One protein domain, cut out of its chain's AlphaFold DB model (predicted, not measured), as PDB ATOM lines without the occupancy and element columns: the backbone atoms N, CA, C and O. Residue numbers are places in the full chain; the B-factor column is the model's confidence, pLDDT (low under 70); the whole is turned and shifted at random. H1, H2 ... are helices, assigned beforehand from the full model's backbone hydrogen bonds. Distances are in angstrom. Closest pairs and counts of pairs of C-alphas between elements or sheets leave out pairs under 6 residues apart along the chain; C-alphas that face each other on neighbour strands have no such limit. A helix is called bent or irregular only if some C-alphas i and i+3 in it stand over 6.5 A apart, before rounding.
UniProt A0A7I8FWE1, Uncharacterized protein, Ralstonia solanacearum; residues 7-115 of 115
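What this domain is: This is residues 7 to 115 of the 115 residues of an uncharacterized protein of Ralstonia solanacearum (UniProt A0A7I8FWE1). Look for the short helix H2 near the middle: the antiparallel hairpin of H5 and H6 lies on one side of it, and the kinked H1 and the shorter H4 lie round it on other sides. From H2 the unnamed stretch of residues 42 to 54 leads out to the small H3, which is far from the other helices and at one end of the longest axis. The printed part has 109 residues with six named helices, H1 to H6 in order, and no named strand; the class is all helix. The whole is compact, with a radius of gyration of the C-alphas of 13.7 A and spans of 40 by 31 by 29 A.

Where its parts are: Find C-alpha 76 at (-12.530, -33.819, -16.922); from there H5, residues 76 to 93, the longest helix, runs 25.5 A to C-alpha 93. H6, residues 100 to 114, runs 20.3 A and ends at C-alpha 114, (-12.134, -30.357, -22.979); it is irregular, with C-alphas 109 and 112 7.5 A apart. H2 is residues 36 to 41, 8.8 A long. H1, residues 12 to 27, starts at C-alpha 12, (-28.624, -32.836, -17.770), and runs 22.4 A with a kink of 42 degrees near residue 19; it is only just irregular, with C-alphas 17 and 20 6.7 A apart. H4 is residues 63 to 71, 12.1 A long, and H3 is residues 55 to 58, 5.2 A long.

How they stand to each other: Begin at H5 and H6, a helical hairpin: they touch at a shallow tilt of 15 degrees, opposite ways, and their closest C-alphas, those of Leu 90 and Ala 100, are 5.5 A apart. H6 touches H2 with residues 102 to 106 alone, the closest C-alphas being those of Thr 41 and Ala 106 at 5.2 A. H2 and H5 are close but not clearly touching, with the C-alphas of Val 37 and Leu 86 closest at 7.2 A. H1, with residues 22 to 26 alone, only just touches H2, with 3 pairs of C-alphas within 8 A, the closest being those of Ile 23 and Val 36 at 6.7 A. H1 and H4 only just touch, with 3 such pairs, and only at their ends, where the C-alphas of Asp 12 and Arg 70 are closest at 5.6 A. H4 is near H2 and H6, while H3 touches no helix. In H2, H4 and H5 every O i to N i+4 pair is within hydrogen-bond range; in H1 9 of 12 are and in H6 8 of 11, while H3 is too short for such a pair and its one O i to N i+3 pair is not within range.

The domain as a whole: The two C-alphas farthest apart, those of Arg 28 and Arg 56, are 40.5 A from each other. The printed part has no cut, and the link from H2 to H3, 13 residues, is long. The mean pLDDT of the printed part is 93.3, and no printed residue is under 70.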
ATOM      1  N   LEU A   7     -32.032 -42.261 -23.345       81.44
ATOM      2  CA  LEU A   7     -31.030 -41.200 -23.347       81.44
ATOM      3  C   LEU A   7     -31.614 -39.829 -23.722       81.44
ATOM      4  O   LEU A   7     -31.082 -38.809 -23.289       81.44
ATOM      5  N   SER A   8     -32.715 -39.761 -24.471       81.62
ATOM      6  CA  SER A   8     -33.400 -38.502 -24.807       81.62
ATOM      7  C   SER A   8     -34.221 -37.927 -23.648       81.62
ATOM      8  O   SER A   8     -34.502 -36.731 -23.640       81.62
ATOM      9  N   LEU A   9     -34.577 -38.757 -22.661       83.69
ATOM     10  CA  LEU A   9     -35.432 -38.386 -21.526       83.69
ATOM     11  C   LEU A   9     -34.647 -37.930 -20.291       83.69
ATOM     12  O   LEU A   9     -35.227 -37.386 -19.348       83.69
ATOM     13  N   LEU A  10     -33.337 -38.173 -20.264       84.50
ATOM     14  CA  LEU A  10     -32.498 -37.795 -19.135       84.50
ATOM     15  C   LEU A  10     -32.372 -36.270 -19.044       84.50
ATOM     16  O   LEU A  10     -32.050 -35.599 -20.023       84.50
ATOM     17  N   SER A  11     -32.566 -35.734 -17.838       86.12
ATOM     18  CA  SER A  11     -32.132 -34.372 -17.521       86.12
ATOM     19  C   SER A  11     -30.610 -34.259 -17.618       86.12
ATOM     20  O   SER A  11     -29.908 -35.268 -17.544       86.12
ATOM     21  N   ASP A  12     -30.078 -33.040 -17.700       81.00
ATOM     22  CA  ASP A  12     -28.624 -32.836 -17.770       81.00
ATOM     23  C   ASP A  12     -27.897 -33.405 -16.534       81.00
ATOM     24  O   ASP A  12     -26.830 -34.006 -16.645       81.00
ATOM     25  N   GLU A  13     -28.500 -33.312 -15.343       82.62
ATOM     26  CA  GLU A  13     -27.925 -33.909 -14.129       82.62
ATOM     27  C   GLU A  13     -27.957 -35.444 -14.195       82.62
ATOM     28  O   GLU A  13     -26.977 -36.108 -13.860       82.62
ATOM     29  N   ALA A  14     -29.052 -36.032 -14.689       88.19
ATOM     30  CA  ALA A  14     -29.142 -37.478 -14.880       88.19
ATOM     31  C   ALA A  14     -28.156 -37.968 -15.958       88.19
ATOM     32  O   ALA A  14     -27.535 -39.021 -15.799       88.19
ATOM     33  N   TRP A  15     -27.943 -37.173 -17.009       88.94
ATOM     34  CA  TRP A  15     -26.981 -37.433 -18.080       88.94
ATOM     35  C   TRP A  15     -25.582 -37.702 -17.523       88.94
ATOM     36  O   TRP A  15     -24.942 -38.698 -17.866       88.94
ATOM     37  N   ARG A  16     -25.144 -36.871 -16.570       90.69
ATOM     38  CA  ARG A  16     -23.838 -36.982 -15.914       90.69
ATOM     39  C   ARG A  16     -23.611 -38.329 -15.220       90.69
ATOM     40  O   ARG A  16     -22.493 -38.857 -15.269       90.69
ATOM     41  N   TYR A  17     -24.624 -38.873 -14.546       90.25
ATOM     42  CA  TYR A  17     -24.475 -40.101 -13.754       90.25
ATOM     43  C   TYR A  17     -24.779 -41.363 -14.552       90.25
ATOM     44  O   TYR A  17     -24.074 -42.359 -14.394       90.25
ATOM     45  N   TYR A  18     -25.786 -41.330 -15.426       91.94
ATOM     46  CA  TYR A  18     -26.274 -42.541 -16.079       91.94
ATOM     47  C   TYR A  18     -25.574 -42.858 -17.397       91.94
ATOM     48  O   TYR A  18     -25.465 -44.040 -17.715       91.94
ATOM     49  N   LEU A  19     -25.015 -41.872 -18.117       93.38
ATOM     50  CA  LEU A  19     -24.342 -42.116 -19.403       93.38
ATOM     51  C   LEU A  19     -23.276 -43.223 -19.314       93.38
ATOM     52  O   LEU A  19     -23.151 -44.044 -20.217       93.38
ATOM     53  N   GLN A  20     -22.536 -43.278 -18.206       91.94
ATOM     54  CA  GLN A  20     -21.482 -44.275 -17.989       91.94
ATOM     55  C   GLN A  20     -22.013 -45.712 -18.060       91.94
ATOM     56  O   GLN A  20     -21.338 -46.588 -18.596       91.94
ATOM     57  N   ALA A  21     -23.227 -45.959 -17.555       93.19
ATOM     58  CA  ALA A  21     -23.854 -47.271 -17.646       93.19
ATOM     59  C   ALA A  21     -24.175 -47.625 -19.103       93.19
ATOM     60  O   ALA A  21     -23.856 -48.726 -19.538       93.19
ATOM     61  N   PHE A  22     -24.718 -46.681 -19.878       93.94
ATOM     62  CA  PHE A  22     -25.007 -46.902 -21.298       93.94
ATOM     63  C   PHE A  22     -23.738 -47.149 -22.119       93.94
ATOM     64  O   PHE A  22     -23.725 -48.077 -22.916       93.94
ATOM     65  N   ILE A  23     -22.649 -46.416 -21.858       95.50
ATOM     66  CA  ILE A  23     -21.337 -46.673 -22.477       95.50
ATOM     67  C   ILE A  23     -20.864 -48.105 -22.184       95.50
ATOM     68  O   ILE A  23     -20.454 -48.821 -23.092       95.50
ATOM     69  N   ILE A  24     -20.944 -48.557 -20.927       95.31
ATOM     70  CA  ILE A  24     -20.536 -49.923 -20.554       95.31
ATOM     71  C   ILE A  24     -21.405 -50.973 -21.258       95.31
ATOM     72  O   ILE A  24     -20.889 -52.006 -21.678       95.31
ATOM     73  N   TYR A  25     -22.711 -50.734 -21.363       94.75
ATOM     74  CA  TYR A  25     -23.630 -51.649 -22.039       94.75
ATOM     75  C   TYR A  25     -23.384 -51.689 -23.548       94.75
ATOM     76  O   TYR A  25     -23.388 -52.781 -24.111       94.75
ATOM     77  N   ASP A  26     -23.115 -50.546 -24.179       95.25
ATOM     78  CA  ASP A  26     -22.771 -50.476 -25.601       95.25
ATOM     79  C   ASP A  26     -21.461 -51.217 -25.900       95.25
ATOM     80  O   ASP A  26     -21.440 -52.100 -26.750       95.25
ATOM     81  N   ILE A  27     -20.401 -50.985 -25.112       95.50
ATOM     82  CA  ILE A  27     -19.122 -51.716 -25.244       95.50
ATOM     83  C   ILE A  27     -19.320 -53.238 -25.112       95.50
ATOM     84  O   ILE A  27     -18.596 -54.025 -25.716       95.50
ATOM     85  N   ARG A  28     -20.295 -53.676 -24.309       95.12
ATOM     86  CA  ARG A  28     -20.621 -55.098 -24.119       95.12
ATOM     87  C   ARG A  28     -21.564 -55.663 -25.185       95.12
ATOM     88  O   ARG A  28     -21.914 -56.838 -25.086       95.12
ATOM     89  N   GLY A  29     -22.021 -54.856 -26.144       92.25
ATOM     90  CA  GLY A  29     -23.035 -55.255 -27.124       92.25
ATOM     91  C   GLY A  29     -24.397 -55.574 -26.496       92.25
ATOM     92  O   GLY A  29     -25.154 -56.379 -27.026       92.25
ATOM     93  N   MET A  30     -24.694 -54.996 -25.327       93.12
ATOM     94  CA  MET A  30     -25.923 -55.239 -24.556       93.12
ATOM     95  C   MET A  30     -26.978 -54.144 -24.751       93.12
ATOM     96  O   MET A  30     -28.024 -54.175 -24.101       93.12
ATOM     97  N   ILE A  31     -26.703 -53.159 -25.604       87.50
ATOM     98  CA  ILE A  31     -27.626 -52.075 -25.922       87.50
ATOM     99  C   ILE A  31     -28.485 -52.484 -27.126       87.50
ATOM    100  O   ILE A  31     -27.967 -53.023 -28.099       87.50
ATOM    101  N   SER A  32     -29.806 -52.297 -27.051       77.81
ATOM    102  CA  SER A  32     -30.725 -52.747 -28.112       77.81
ATOM    103  C   SER A  32     -31.418 -51.610 -28.861       77.81
ATOM    104  O   SER A  32     -31.708 -51.753 -30.046       77.81
ATOM    105  N   HIS A  33     -31.715 -50.500 -28.180       77.94
ATOM    106  CA  HIS A  33     -32.549 -49.412 -28.712       77.94
ATOM    107  C   HIS A  33     -31.979 -48.011 -28.460       77.94
ATOM    108  O   HIS A  33     -32.630 -47.025 -28.791       77.94
ATOM    109  N   GLU A  34     -30.781 -47.912 -27.885       86.44
ATOM    110  CA  GLU A  34     -30.125 -46.629 -27.633       86.44
ATOM    111  C   GLU A  34     -28.898 -46.486 -28.520       86.44
ATOM    112  O   GLU A  34     -28.142 -47.441 -28.697       86.44
ATOM    113  N   ASP A  35     -28.673 -45.268 -29.000       90.94
ATOM    114  CA  ASP A  35     -27.500 -44.917 -29.789       90.94
ATOM    115  C   ASP A  35     -26.636 -43.913 -29.018       90.94
ATOM    116  O   ASP A  35     -26.838 -42.695 -29.048       90.94
ATOM    117  N   VAL A  36     -25.686 -44.448 -28.250       94.38
ATOM    118  CA  VAL A  36     -24.807 -43.644 -27.391       94.38
ATOM    119  C   VAL A  36     -23.908 -42.735 -28.228       94.38
ATOM    120  O   VAL A  36     -23.680 -41.587 -27.839       94.38
ATOM    121  N   VAL A  37     -23.432 -43.217 -29.381       95.56
ATOM    122  CA  VAL A  37     -22.588 -42.442 -30.298       95.56
ATOM    123  C   VAL A  37     -23.356 -41.224 -30.785       95.56
ATOM    124  O   VAL A  37     -22.881 -40.105 -30.593       95.56
ATOM    125  N   PHE A  38     -24.574 -41.416 -31.298       93.44
ATOM    126  CA  PHE A  38     -25.429 -40.321 -31.747       93.44
ATOM    127  C   PHE A  38     -25.587 -39.238 -30.674       93.44
ATOM    128  O   PHE A  38     -25.398 -38.055 -30.951       93.44
ATOM    129  N   HIS A  39     -25.873 -39.615 -29.426       93.19
ATOM    130  CA  HIS A  39     -26.053 -38.640 -28.349       93.19
ATOM    131  C   HIS A  39     -24.777 -37.888 -27.948       93.19
ATOM    132  O   HIS A  39     -24.875 -36.814 -27.351       93.19
ATOM    133  N   LEU A  40     -23.602 -38.432 -28.258       95.94
ATOM    134  CA  LEU A  40     -22.309 -37.806 -27.990       95.94
ATOM    135  C   LEU A  40     -21.750 -37.030 -29.187       95.94
ATOM    136  O   LEU A  40     -20.809 -36.260 -28.999       95.94
ATOM    137  N   THR A  41     -22.310 -37.194 -30.387       96.75
ATOM    138  CA  THR A  41     -21.837 -36.518 -31.607       96.75
ATOM    139  C   THR A  41     -22.836 -35.510 -32.179       96.75
ATOM    140  O   THR A  41     -22.420 -34.540 -32.808       96.75
ATOM    141  N   ASN A  42     -24.142 -35.701 -31.970       93.31
ATOM    142  CA  ASN A  42     -25.196 -34.848 -32.526       93.31
ATOM    143  C   ASN A  42     -25.084 -33.395 -32.029       93.31
ATOM    144  O   ASN A  42     -25.110 -33.140 -30.823       93.31
ATOM    145  N   GLY A  43     -25.041 -32.447 -32.968       95.25
ATOM    146  CA  GLY A  43     -24.807 -31.025 -32.707       95.25
ATOM    147  C   GLY A  43     -23.331 -30.626 -32.597       95.25
ATOM    148  O   GLY A  43     -23.048 -29.441 -32.430       95.25
ATOM    149  N   PHE A  44     -22.395 -31.576 -32.700       97.25
ATOM    150  CA  PHE A  44     -20.955 -31.305 -32.795       97.25
ATOM    151  C   PHE A  44     -20.372 -31.611 -34.180       97.25
ATOM    152  O   PHE A  44     -19.219 -31.255 -34.432       97.25
ATOM    153  N   ALA A  45     -21.142 -32.249 -35.066       94.06
ATOM    154  CA  ALA A  45     -20.742 -32.493 -36.444       94.06
ATOM    155  C   ALA A  45     -20.867 -31.208 -37.275       94.06
ATOM    156  O   ALA A  45     -21.737 -30.367 -37.036       94.06
ATOM    157  N   ASP A  46     -20.015 -31.049 -38.284       93.69
ATOM    158  CA  ASP A  46     -19.999 -29.829 -39.098       93.69
ATOM    159  C   ASP A  46     -21.305 -29.657 -39.887       93.69
ATOM    160  O   ASP A  46     -21.751 -28.536 -40.124       93.69
ATOM    161  N   ALA A  47     -21.952 -30.772 -40.235       90.38
ATOM    162  CA  ALA A  47     -23.199 -30.786 -40.989       90.38
ATOM    163  C   ALA A  47     -24.409 -30.220 -40.223       90.38
ATOM    164  O   ALA A  47     -25.355 -29.763 -40.865       90.38
ATOM    165  N   ASP A  48     -24.417 -30.275 -38.885       88.94
ATOM    166  CA  ASP A  48     -25.611 -29.970 -38.084       88.94
ATOM    167  C   ASP A  48     -25.397 -28.913 -36.989       88.94
ATOM    168  O   ASP A  48     -26.375 -28.334 -36.513       88.94
ATOM    169  N   ARG A  49     -24.150 -28.599 -36.611       91.31
ATOM    170  CA  ARG A  49     -23.860 -27.717 -35.468       91.31
ATOM    171  C   ARG A  49     -24.474 -26.315 -35.591       91.31
ATOM    172  O   ARG A  49     -24.919 -25.764 -34.588       91.31
ATOM    173  N   GLU A  50     -24.537 -25.756 -36.801       94.88
ATOM    174  CA  GLU A  50     -25.077 -24.408 -37.070       94.88
ATOM    175  C   GLU A  50     -26.597 -24.404 -37.308       94.88
ATOM    176  O   GLU A  50     -27.216 -23.340 -37.384       94.88
ATOM    177  N   GLU A  51     -27.227 -25.579 -37.405       95.62
ATOM    178  CA  GLU A  51     -28.669 -25.687 -37.610       95.62
ATOM    179  C   GLU A  51     -29.423 -25.119 -36.401       95.62
ATOM    180  O   GLU A  51     -29.116 -25.421 -35.245       95.62
ATOM    181  N   LEU A  52     -30.444 -24.302 -36.657       95.06
ATOM    182  CA  LEU A  52     -31.279 -23.748 -35.597       95.06
ATOM    183  C   LEU A  52     -32.208 -24.814 -35.009       95.06
ATOM    184  O   LEU A  52     -33.026 -25.419 -35.705       95.06
ATOM    185  N   LEU A  53     -32.164 -24.971 -33.689       90.88
ATOM    186  CA  LEU A  53     -33.067 -25.839 -32.953       90.88
ATOM    187  C   LEU A  53     -34.444 -25.177 -32.860       90.88
ATOM    188  O   LEU A  53     -34.606 -24.227 -32.103       90.88
ATOM    189  N   ASN A  54     -35.435 -25.690 -33.602       89.44
ATOM    190  CA  ASN A  54     -36.823 -25.194 -33.655       89.44
ATOM    191  C   ASN A  54     -36.931 -23.674 -33.378       89.44
ATOM    192  O   ASN A  54     -37.276 -23.272 -32.255       89.44
ATOM    193  N   PRO A  55     -36.676 -22.822 -34.390       90.75
ATOM    194  CA  PRO A  55     -36.570 -21.372 -34.209       90.75
ATOM    195  C   PRO A  55     -37.792 -20.735 -33.542       90.75
ATOM    196  O   PRO A  55     -37.682 -19.742 -32.828       90.75
ATOM    197  N   ARG A  56     -38.978 -21.330 -33.736       93.44
ATOM    198  CA  ARG A  56     -40.233 -20.849 -33.144       93.44
ATOM    199  C   ARG A  56     -40.260 -20.997 -31.624       93.44
ATOM    200  O   ARG A  56     -40.947 -20.227 -30.963       93.44
ATOM    201  N   ARG A  57     -39.566 -22.003 -31.082       92.12
ATOM    202  CA  ARG A  57     -39.536 -22.307 -29.645       92.12
ATOM    203  C   ARG A  57     -38.280 -21.781 -28.959       92.12
ATOM    204  O   ARG A  57     -38.376 -21.346 -27.816       92.12
ATOM    205  N   TYR A  58     -37.129 -21.826 -29.632       90.25
ATOM    206  CA  TYR A  58     -35.831 -21.526 -29.014       90.25
ATOM    207  C   TYR A  58     -35.082 -20.348 -29.654       90.25
ATOM    208  O   TYR A  58     -33.942 -20.071 -29.279       90.25
ATOM    209  N   GLY A  59     -35.715 -19.617 -30.576       93.81
ATOM    210  CA  GLY A  59     -35.130 -18.431 -31.198       93.81
ATOM    211  C   GLY A  59     -33.883 -18.768 -32.013       93.81
ATOM    212  O   GLY A  59     -33.933 -19.608 -32.906       93.81
ATOM    213  N   ALA A  60     -32.767 -18.109 -31.701       95.25
ATOM    214  CA  ALA A  60     -31.494 -18.279 -32.403       95.25
ATOM    215  C   ALA A  60     -30.632 -19.444 -31.876       95.25
ATOM    216  O   ALA A  60     -29.476 -19.560 -32.266       95.25
ATOM    217  N   ARG A  61     -31.157 -20.286 -30.973       95.81
ATOM    218  CA  ARG A  61     -30.403 -21.415 -30.418       95.81
ATOM    219  C   ARG A  61     -30.076 -22.430 -31.511       95.81
ATOM    220  O   ARG A  61     -30.983 -22.948 -32.157       95.81
ATOM    221  N   THR A  62     -28.801 -22.754 -31.661       96.81
ATOM    222  CA  THR A  62     -28.312 -23.778 -32.592       96.81
ATOM    223  C   THR A  62     -28.291 -25.172 -31.953       96.81
ATOM    224  O   THR A  62     -28.431 -25.321 -30.730       96.81
ATOM    225  N   ARG A  63     -28.097 -26.224 -32.759       95.06
ATOM    226  CA  ARG A  63     -27.813 -27.573 -32.242       95.06
ATOM    227  C   ARG A  63     -26.511 -27.593 -31.446       95.06
ATOM    228  O   ARG A  63     -26.489 -28.241 -30.401       95.06
ATOM    229  N   TRP A  64     -25.498 -26.828 -31.865       97.00
ATOM    230  CA  TRP A  64     -24.265 -26.618 -31.103       97.00
ATOM    231  C   TRP A  64     -24.543 -26.111 -29.691       97.00
ATOM    232  O   TRP A  64     -24.133 -26.739 -28.717       97.00
ATOM    233  N   ASP A  65     -25.303 -25.021 -29.562       96.38
ATOM    234  CA  ASP A  65     -25.621 -24.433 -28.255       96.38
ATOM    235  C   ASP A  65     -26.303 -25.453 -27.336       96.38
ATOM    236  O   ASP A  65     -25.997 -25.550 -26.145       96.38
ATOM    237  N   SER A  66     -27.220 -26.245 -27.898       93.12
ATOM    238  CA  SER A  66     -27.913 -27.301 -27.161       93.12
ATOM    239  C   SER A  66     -26.977 -28.439 -26.745       93.12
ATOM    240  O   SER A  66     -27.082 -28.929 -25.618       93.12
ATOM    241  N   ALA A  67     -26.074 -28.869 -27.628       94.81
ATOM    242  CA  ALA A  67     -25.129 -29.952 -27.372       94.81
ATOM    243  C   ALA A  67     -24.079 -29.551 -26.325       94.81
ATOM    244  O   ALA A  67     -23.838 -30.301 -25.374       94.81
ATOM    245  N   VAL A  68     -23.524 -28.337 -26.434       95.75
ATOM    246  CA  VAL A  68     -22.595 -27.761 -25.450       95.75
ATOM    247  C   VAL A  68     -23.253 -27.685 -24.080       95.75
ATOM    248  O   VAL A  68     -22.652 -28.131 -23.102       95.75
ATOM    249  N   PHE A  69     -24.479 -27.158 -23.997       93.19
ATOM    250  CA  PHE A  69     -25.204 -27.050 -22.733       93.19
ATOM    251  C   PHE A  69     -25.380 -28.424 -22.073       93.19
ATOM    252  O   PHE A  69     -24.905 -28.623 -20.951       93.19
ATOM    253  N   ARG A  70     -25.942 -29.395 -22.804       91.62
ATOM    254  CA  ARG A  70     -26.180 -30.767 -22.323       91.62
ATOM    255  C   ARG A  70     -24.900 -31.471 -21.868       91.62
ATOM    256  O   ARG A  70     -24.899 -32.176 -20.863       91.62
ATOM    257  N   CYS A  71     -23.799 -31.302 -22.599       94.44
ATOM    258  CA  CYS A  71     -22.545 -32.005 -22.316       94.44
ATOM    259  C   CYS A  71     -21.623 -31.253 -21.341       94.44
ATOM    260  O   CYS A  71     -20.642 -31.829 -20.859       94.44
ATOM    261  N   SER A  72     -21.917 -29.994 -21.003       94.81
ATOM    262  CA  SER A  72     -21.090 -29.176 -20.101       94.81
ATOM    263  C   SER A  72     -20.957 -29.760 -18.688       94.81
ATOM    264  O   SER A  72     -19.945 -29.539 -18.027       94.81
ATOM    265  N   VAL A  73     -21.922 -30.579 -18.260       93.94
ATOM    266  CA  VAL A  73     -22.001 -31.199 -16.925       93.94
ATOM    267  C   VAL A  73     -20.899 -32.223 -16.627       93.94
ATOM    268  O   VAL A  73     -20.683 -32.583 -15.466       93.94
ATOM    269  N   PHE A  74     -20.199 -32.729 -17.648       95.00
ATOM    270  CA  PHE A  74     -19.166 -33.747 -17.457       95.00
ATOM    271  C   PHE A  74     -17.878 -33.172 -16.868       95.00
ATOM    272  O   PHE A  74     -17.332 -32.183 -17.356       95.00
ATOM    273  N   SER A  75     -17.360 -33.852 -15.844       95.25
ATOM    274  CA  SER A  75     -16.033 -33.585 -15.274       95.25
ATOM    275  C   SER A  75     -14.899 -33.983 -16.235       95.25
ATOM    276  O   SER A  75     -15.113 -34.852 -17.083       95.25
ATOM    277  N   PRO A  76     -13.667 -33.464 -16.061       96.38
ATOM    278  CA  PRO A  76     -12.530 -33.819 -16.922       96.38
ATOM    279  C   PRO A  76     -12.266 -35.330 -17.024       96.38
ATOM    280  O   PRO A  76     -12.004 -35.861 -18.102       96.38
ATOM    281  N   LYS A  77     -12.426 -36.066 -15.913       96.38
ATOM    282  CA  LYS A  77     -12.282 -37.531 -15.902       96.38
ATOM    283  C   LYS A  77     -13.351 -38.226 -16.750       96.38
ATOM    284  O   LYS A  77     -13.056 -39.207 -17.425       96.38
ATOM    285  N   GLN A  78     -14.588 -37.731 -16.715       96.69
ATOM    286  CA  GLN A  78     -15.676 -38.267 -17.536       96.69
ATOM    287  C   GLN A  78     -15.479 -37.916 -19.011       96.69
ATOM    288  O   GLN A  78     -15.678 -38.779 -19.855       96.69
ATOM    289  N   VAL A  79     -15.020 -36.698 -19.314       97.88
ATOM    290  CA  VAL A  79     -14.645 -36.291 -20.677       97.88
ATOM    291  C   VAL A  79     -13.561 -37.213 -21.235       97.88
ATOM    292  O   VAL A  79     -13.730 -37.746 -22.324       97.88
ATOM    293  N   SER A  80     -12.509 -37.497 -20.463       97.88
ATOM    294  CA  SER A  80     -11.450 -38.431 -20.880       97.88
ATOM    295  C   SER A  80     -11.999 -39.830 -21.202       97.88
ATOM    296  O   SER A  80     -11.590 -40.451 -22.179       97.88
ATOM    297  N   ALA A  81     -12.955 -40.324 -20.407       97.62
ATOM    298  CA  ALA A  81     -13.610 -41.609 -20.658       97.62
ATOM    299  C   ALA A  81     -14.504 -41.583 -21.911       97.62
ATOM    300  O   ALA A  81     -14.518 -42.550 -22.665       97.62
ATOM    301  N   ILE A  82     -15.213 -40.475 -22.154       98.19
ATOM    302  CA  ILE A  82     -16.015 -40.262 -23.366       98.19
ATOM    303  C   ILE A  82     -15.116 -40.232 -24.607       98.19
ATOM    304  O   ILE A  82     -15.418 -40.905 -25.587       98.19
ATOM    305  N   VAL A  83     -13.986 -39.522 -24.555       98.56
ATOM    306  CA  VAL A  83     -12.993 -39.494 -25.643       98.56
ATOM    307  C   VAL A  83     -12.457 -40.898 -25.926       98.56
ATOM    308  O   VAL A  83     -12.395 -41.307 -27.083       98.56
ATOM    309  N   ALA A  84     -12.100 -41.660 -24.888       98.44
ATOM    310  CA  ALA A  84     -11.638 -43.038 -25.051       98.44
ATOM    311  C   ALA A  84     -12.713 -43.934 -25.686       98.44
ATOM    312  O   ALA A  84     -12.413 -44.700 -26.598       98.44
ATOM    313  N   TYR A  85     -13.967 -43.799 -25.250       98.31
ATOM    314  CA  TYR A  85     -15.100 -44.520 -25.825       98.31
ATOM    315  C   TYR A  85     -15.323 -44.173 -27.305       98.31
ATOM    316  O   TYR A  85     -15.449 -45.073 -28.128       98.31
ATOM    317  N   LEU A  86     -15.318 -42.889 -27.670       98.25
ATOM    318  CA  LEU A  86     -15.509 -42.464 -29.058       98.25
ATOM    319  C   LEU A  86     -14.371 -42.935 -29.972       98.25
ATOM    320  O   LEU A  86     -14.640 -43.371 -31.086       98.25
ATOM    321  N   ASN A  87     -13.117 -42.915 -29.504       98.12
ATOM    322  CA  ASN A  87     -11.999 -43.494 -30.257       98.12
ATOM    323  C   ASN A  87     -12.155 -45.010 -30.436       98.12
ATOM    324  O   ASN A  87     -11.966 -45.506 -31.540       98.12
ATOM    325  N   PHE A  88     -12.577 -45.731 -29.393       97.88
ATOM    326  CA  PHE A  88     -12.893 -47.158 -29.499       97.88
ATOM    327  C   PHE A  88     -13.979 -47.426 -30.556       97.88
ATOM    328  O   PHE A  88     -13.806 -48.292 -31.410       97.88
ATOM    329  N   LYS A  89     -15.072 -46.650 -30.556       97.19
ATOM    330  CA  LYS A  89     -16.130 -46.775 -31.572       97.19
ATOM    331  C   LYS A  89     -15.635 -46.413 -32.972       97.19
ATOM    332  O   LYS A  89     -16.029 -47.060 -33.932       97.19
ATOM    333  N   LEU A  90     -14.753 -45.423 -33.100       97.00
ATOM    334  CA  LEU A  90     -14.144 -45.055 -34.379       97.00
ATOM    335  C   LEU A  90     -13.273 -46.183 -34.951       97.00
ATOM    336  O   LEU A  90     -13.297 -46.422 -36.157       97.00
ATOM    337  N   GLU A  91     -12.513 -46.870 -34.097       96.81
ATOM    338  CA  GLU A  91     -11.725 -48.046 -34.478       96.81
ATOM    339  C   GLU A  91     -12.625 -49.215 -34.905       96.81
ATOM    340  O   GLU A  91     -12.343 -49.856 -35.917       96.81
ATOM    341  N   GLU A  92     -13.722 -49.462 -34.180       94.56
ATOM    342  CA  GLU A  92     -14.701 -50.515 -34.489       94.56
ATOM    343  C   GLU A  92     -15.439 -50.271 -35.821       94.56
ATOM    344  O   GLU A  92     -15.590 -51.191 -36.624       94.56
ATOM    345  N   GLU A  93     -15.860 -49.030 -36.078       90.75
ATOM    346  CA  GLU A  93     -16.525 -48.601 -37.319       90.75
ATOM    347  C   GLU A  93     -15.609 -48.718 -38.553       90.75
ATOM    348  O   GLU A  93     -16.068 -48.977 -39.671       90.75
ATOM    349  N   GLY A  94     -14.300 -48.513 -38.366       90.56
ATOM    350  CA  GLY A  94     -13.324 -48.416 -39.449       90.56
ATOM    351  C   GLY A  94     -13.463 -47.134 -40.284       90.56
ATOM    352  O   GLY A  94     -14.341 -46.297 -40.082       90.56
ATOM    353  N   GLU A  95     -12.578 -46.943 -41.268       86.62
ATOM    354  CA  GLU A  95     -12.461 -45.664 -41.997       86.62
ATOM    355  C   GLU A  95     -13.746 -45.213 -42.712       86.62
ATOM    356  O   GLU A  95     -14.002 -44.008 -42.813       86.62
ATOM    357  N   ARG A  96     -14.532 -46.180 -43.202       88.44
ATOM    358  CA  ARG A  96     -15.768 -45.979 -43.977       88.44
ATOM    359  C   ARG A  96     -17.035 -46.320 -43.189       88.44
ATOM    360  O   ARG A  96     -18.093 -46.454 -43.801       88.44
ATOM    361  N   GLY A  97     -16.920 -46.503 -41.874       91.75
ATOM    362  CA  GLY A  97     -18.074 -46.738 -41.020       91.75
ATOM    363  C   GLY A  97     -19.030 -45.549 -41.031       91.75
ATOM    364  O   GLY A  97     -18.635 -44.408 -41.293       91.75
ATOM    365  N   TYR A  98     -20.302 -45.827 -40.769       91.19
ATOM    366  CA  TYR A  98     -21.377 -44.842 -40.848       91.19
ATOM    367  C   TYR A  98     -21.129 -43.666 -39.896       91.19
ATOM    368  O   TYR A  98     -21.282 -42.506 -40.284       91.19
ATOM    369  N   TYR A  99     -20.663 -43.957 -38.679       94.12
ATOM    370  CA  TYR A  99     -20.382 -42.934 -37.672       94.12
ATOM    371  C   TYR A  99     -18.971 -42.343 -37.754       94.12
ATOM    372  O   TYR A  99     -18.677 -41.356 -37.078       94.12
ATOM    373  N   ALA A 100     -18.085 -42.893 -38.587       96.19
ATOM    374  CA  ALA A 100     -16.660 -42.578 -38.535       96.19
ATOM    375  C   ALA A 100     -16.361 -41.082 -38.732       96.19
ATOM    376  O   ALA A 100     -15.529 -40.506 -38.030       96.19
ATOM    377  N   GLN A 101     -17.047 -40.428 -39.674       96.44
ATOM    378  CA  GLN A 101     -16.859 -38.998 -39.919       96.44
ATOM    379  C   GLN A 101     -17.398 -38.140 -38.769       96.44
ATOM    380  O   GLN A 101     -16.668 -37.296 -38.255       96.44
ATOM    381  N   VAL A 102     -18.631 -38.387 -38.322       96.50
ATOM    382  CA  VAL A 102     -19.245 -37.572 -37.261       96.50
ATOM    383  C   VAL A 102     -18.551 -37.758 -35.910       96.50
ATOM    384  O   VAL A 102     -18.465 -36.806 -35.140       96.50
ATOM    385  N   ILE A 103     -17.981 -38.940 -35.636       97.69
ATOM    386  CA  ILE A 103     -17.134 -39.156 -34.456       97.69
ATOM    387  C   ILE A 103     -15.869 -38.294 -34.543       97.69
ATOM    388  O   ILE A 103     -15.541 -37.603 -33.579       97.69
ATOM    389  N   ARG A 104     -15.168 -38.299 -35.689       97.75
ATOM    390  CA  ARG A 104     -13.957 -37.479 -35.889       97.75
ATOM    391  C   ARG A 104     -14.243 -35.991 -35.702       97.75
ATOM    392  O   ARG A 104     -13.495 -35.315 -34.997       97.75
ATOM    393  N   GLU A 105     -15.327 -35.502 -36.295       97.81
ATOM    394  CA  GLU A 105     -15.742 -34.102 -36.179       97.81
ATOM    395  C   GLU A 105     -16.099 -33.744 -34.734       97.81
ATOM    396  O   GLU A 105     -15.570 -32.776 -34.199       97.81
ATOM    397  N   ALA A 106     -16.906 -34.559 -34.048       98.06
ATOM    398  CA  ALA A 106     -17.271 -34.299 -32.657       98.06
ATOM    399  C   ALA A 106     -16.056 -34.310 -31.709       98.06
ATOM    400  O   ALA A 106     -15.959 -33.476 -30.800       98.06
ATOM    401  N   LEU A 107     -15.113 -35.237 -31.925       98.25
ATOM    402  CA  LEU A 107     -13.851 -35.292 -31.187       98.25
ATOM    403  C   LEU A 107     -13.048 -34.000 -31.368       98.25
ATOM    404  O   LEU A 107     -12.645 -33.399 -30.372       98.25
ATOM    405  N   ALA A 108     -12.844 -33.568 -32.614       98.19
ATOM    406  CA  ALA A 108     -12.056 -32.382 -32.938       98.19
ATOM    407  C   ALA A 108     -12.727 -31.078 -32.480       98.19
ATOM    408  O   ALA A 108     -12.067 -30.209 -31.914       98.19
ATOM    409  N   ASN A 109     -14.037 -30.955 -32.697       98.00
ATOM    410  CA  ASN A 109     -14.779 -29.722 -32.462       98.00
ATOM    411  C   ASN A 109     -15.033 -29.456 -30.973       98.00
ATOM    412  O   ASN A 109     -15.069 -28.295 -30.569       98.00
ATOM    413  N   TYR A 110     -15.224 -30.495 -30.151       98.00
ATOM    414  CA  TYR A 110     -15.645 -30.311 -28.758       98.00
ATOM    415  C   TYR A 110     -14.875 -31.163 -27.750       98.00
ATOM    416  O   TYR A 110     -14.335 -30.624 -26.783       98.00
ATOM    417  N   TRP A 111     -14.823 -32.484 -27.932       98.12
ATOM    418  CA  TRP A 111     -14.391 -33.369 -26.846       98.12
ATOM    419  C   TRP A 111     -12.900 -33.262 -26.522       98.12
ATOM    420  O   TRP A 111     -12.549 -33.155 -25.348       98.12
ATOM    421  N   LEU A 112     -12.025 -33.234 -27.533       97.94
ATOM    422  CA  LEU A 112     -10.578 -33.162 -27.310       97.94
ATOM    423  C   LEU A 112     -10.165 -31.847 -26.645       97.94
ATOM    424  O   LEU A 112      -9.336 -31.865 -25.742       97.94
ATOM    425  N   GLY A 113     -10.803 -30.727 -27.000       96.75
ATOM    426  CA  GLY A 113     -10.542 -29.419 -26.387       96.75
ATOM    427  C   GLY A 113     -10.966 -29.300 -24.916       96.75
ATOM    428  O   GLY A 113     -10.647 -28.304 -24.269       96.75
ATOM    429  N   ARG A 114     -11.690 -30.293 -24.381       95.44
ATOM    430  CA  ARG A 114     -12.134 -30.357 -22.979       95.44
ATOM    431  C   ARG A 114     -11.319 -31.322 -22.112       95.44
ATOM    432  O   ARG A 114     -11.661 -31.488 -20.936       95.44
ATOM    433  N   THR A 115     -10.316 -31.977 -22.692       82.75
ATOM    434  CA  THR A 115      -9.429 -32.927 -22.001       82.75
ATOM    435  C   THR A 115      -8.235 -32.189 -21.418       82.75
ATOM    436  O   THR A 115      -7.898 -32.473 -20.248       82.75
TER     437      THR A 115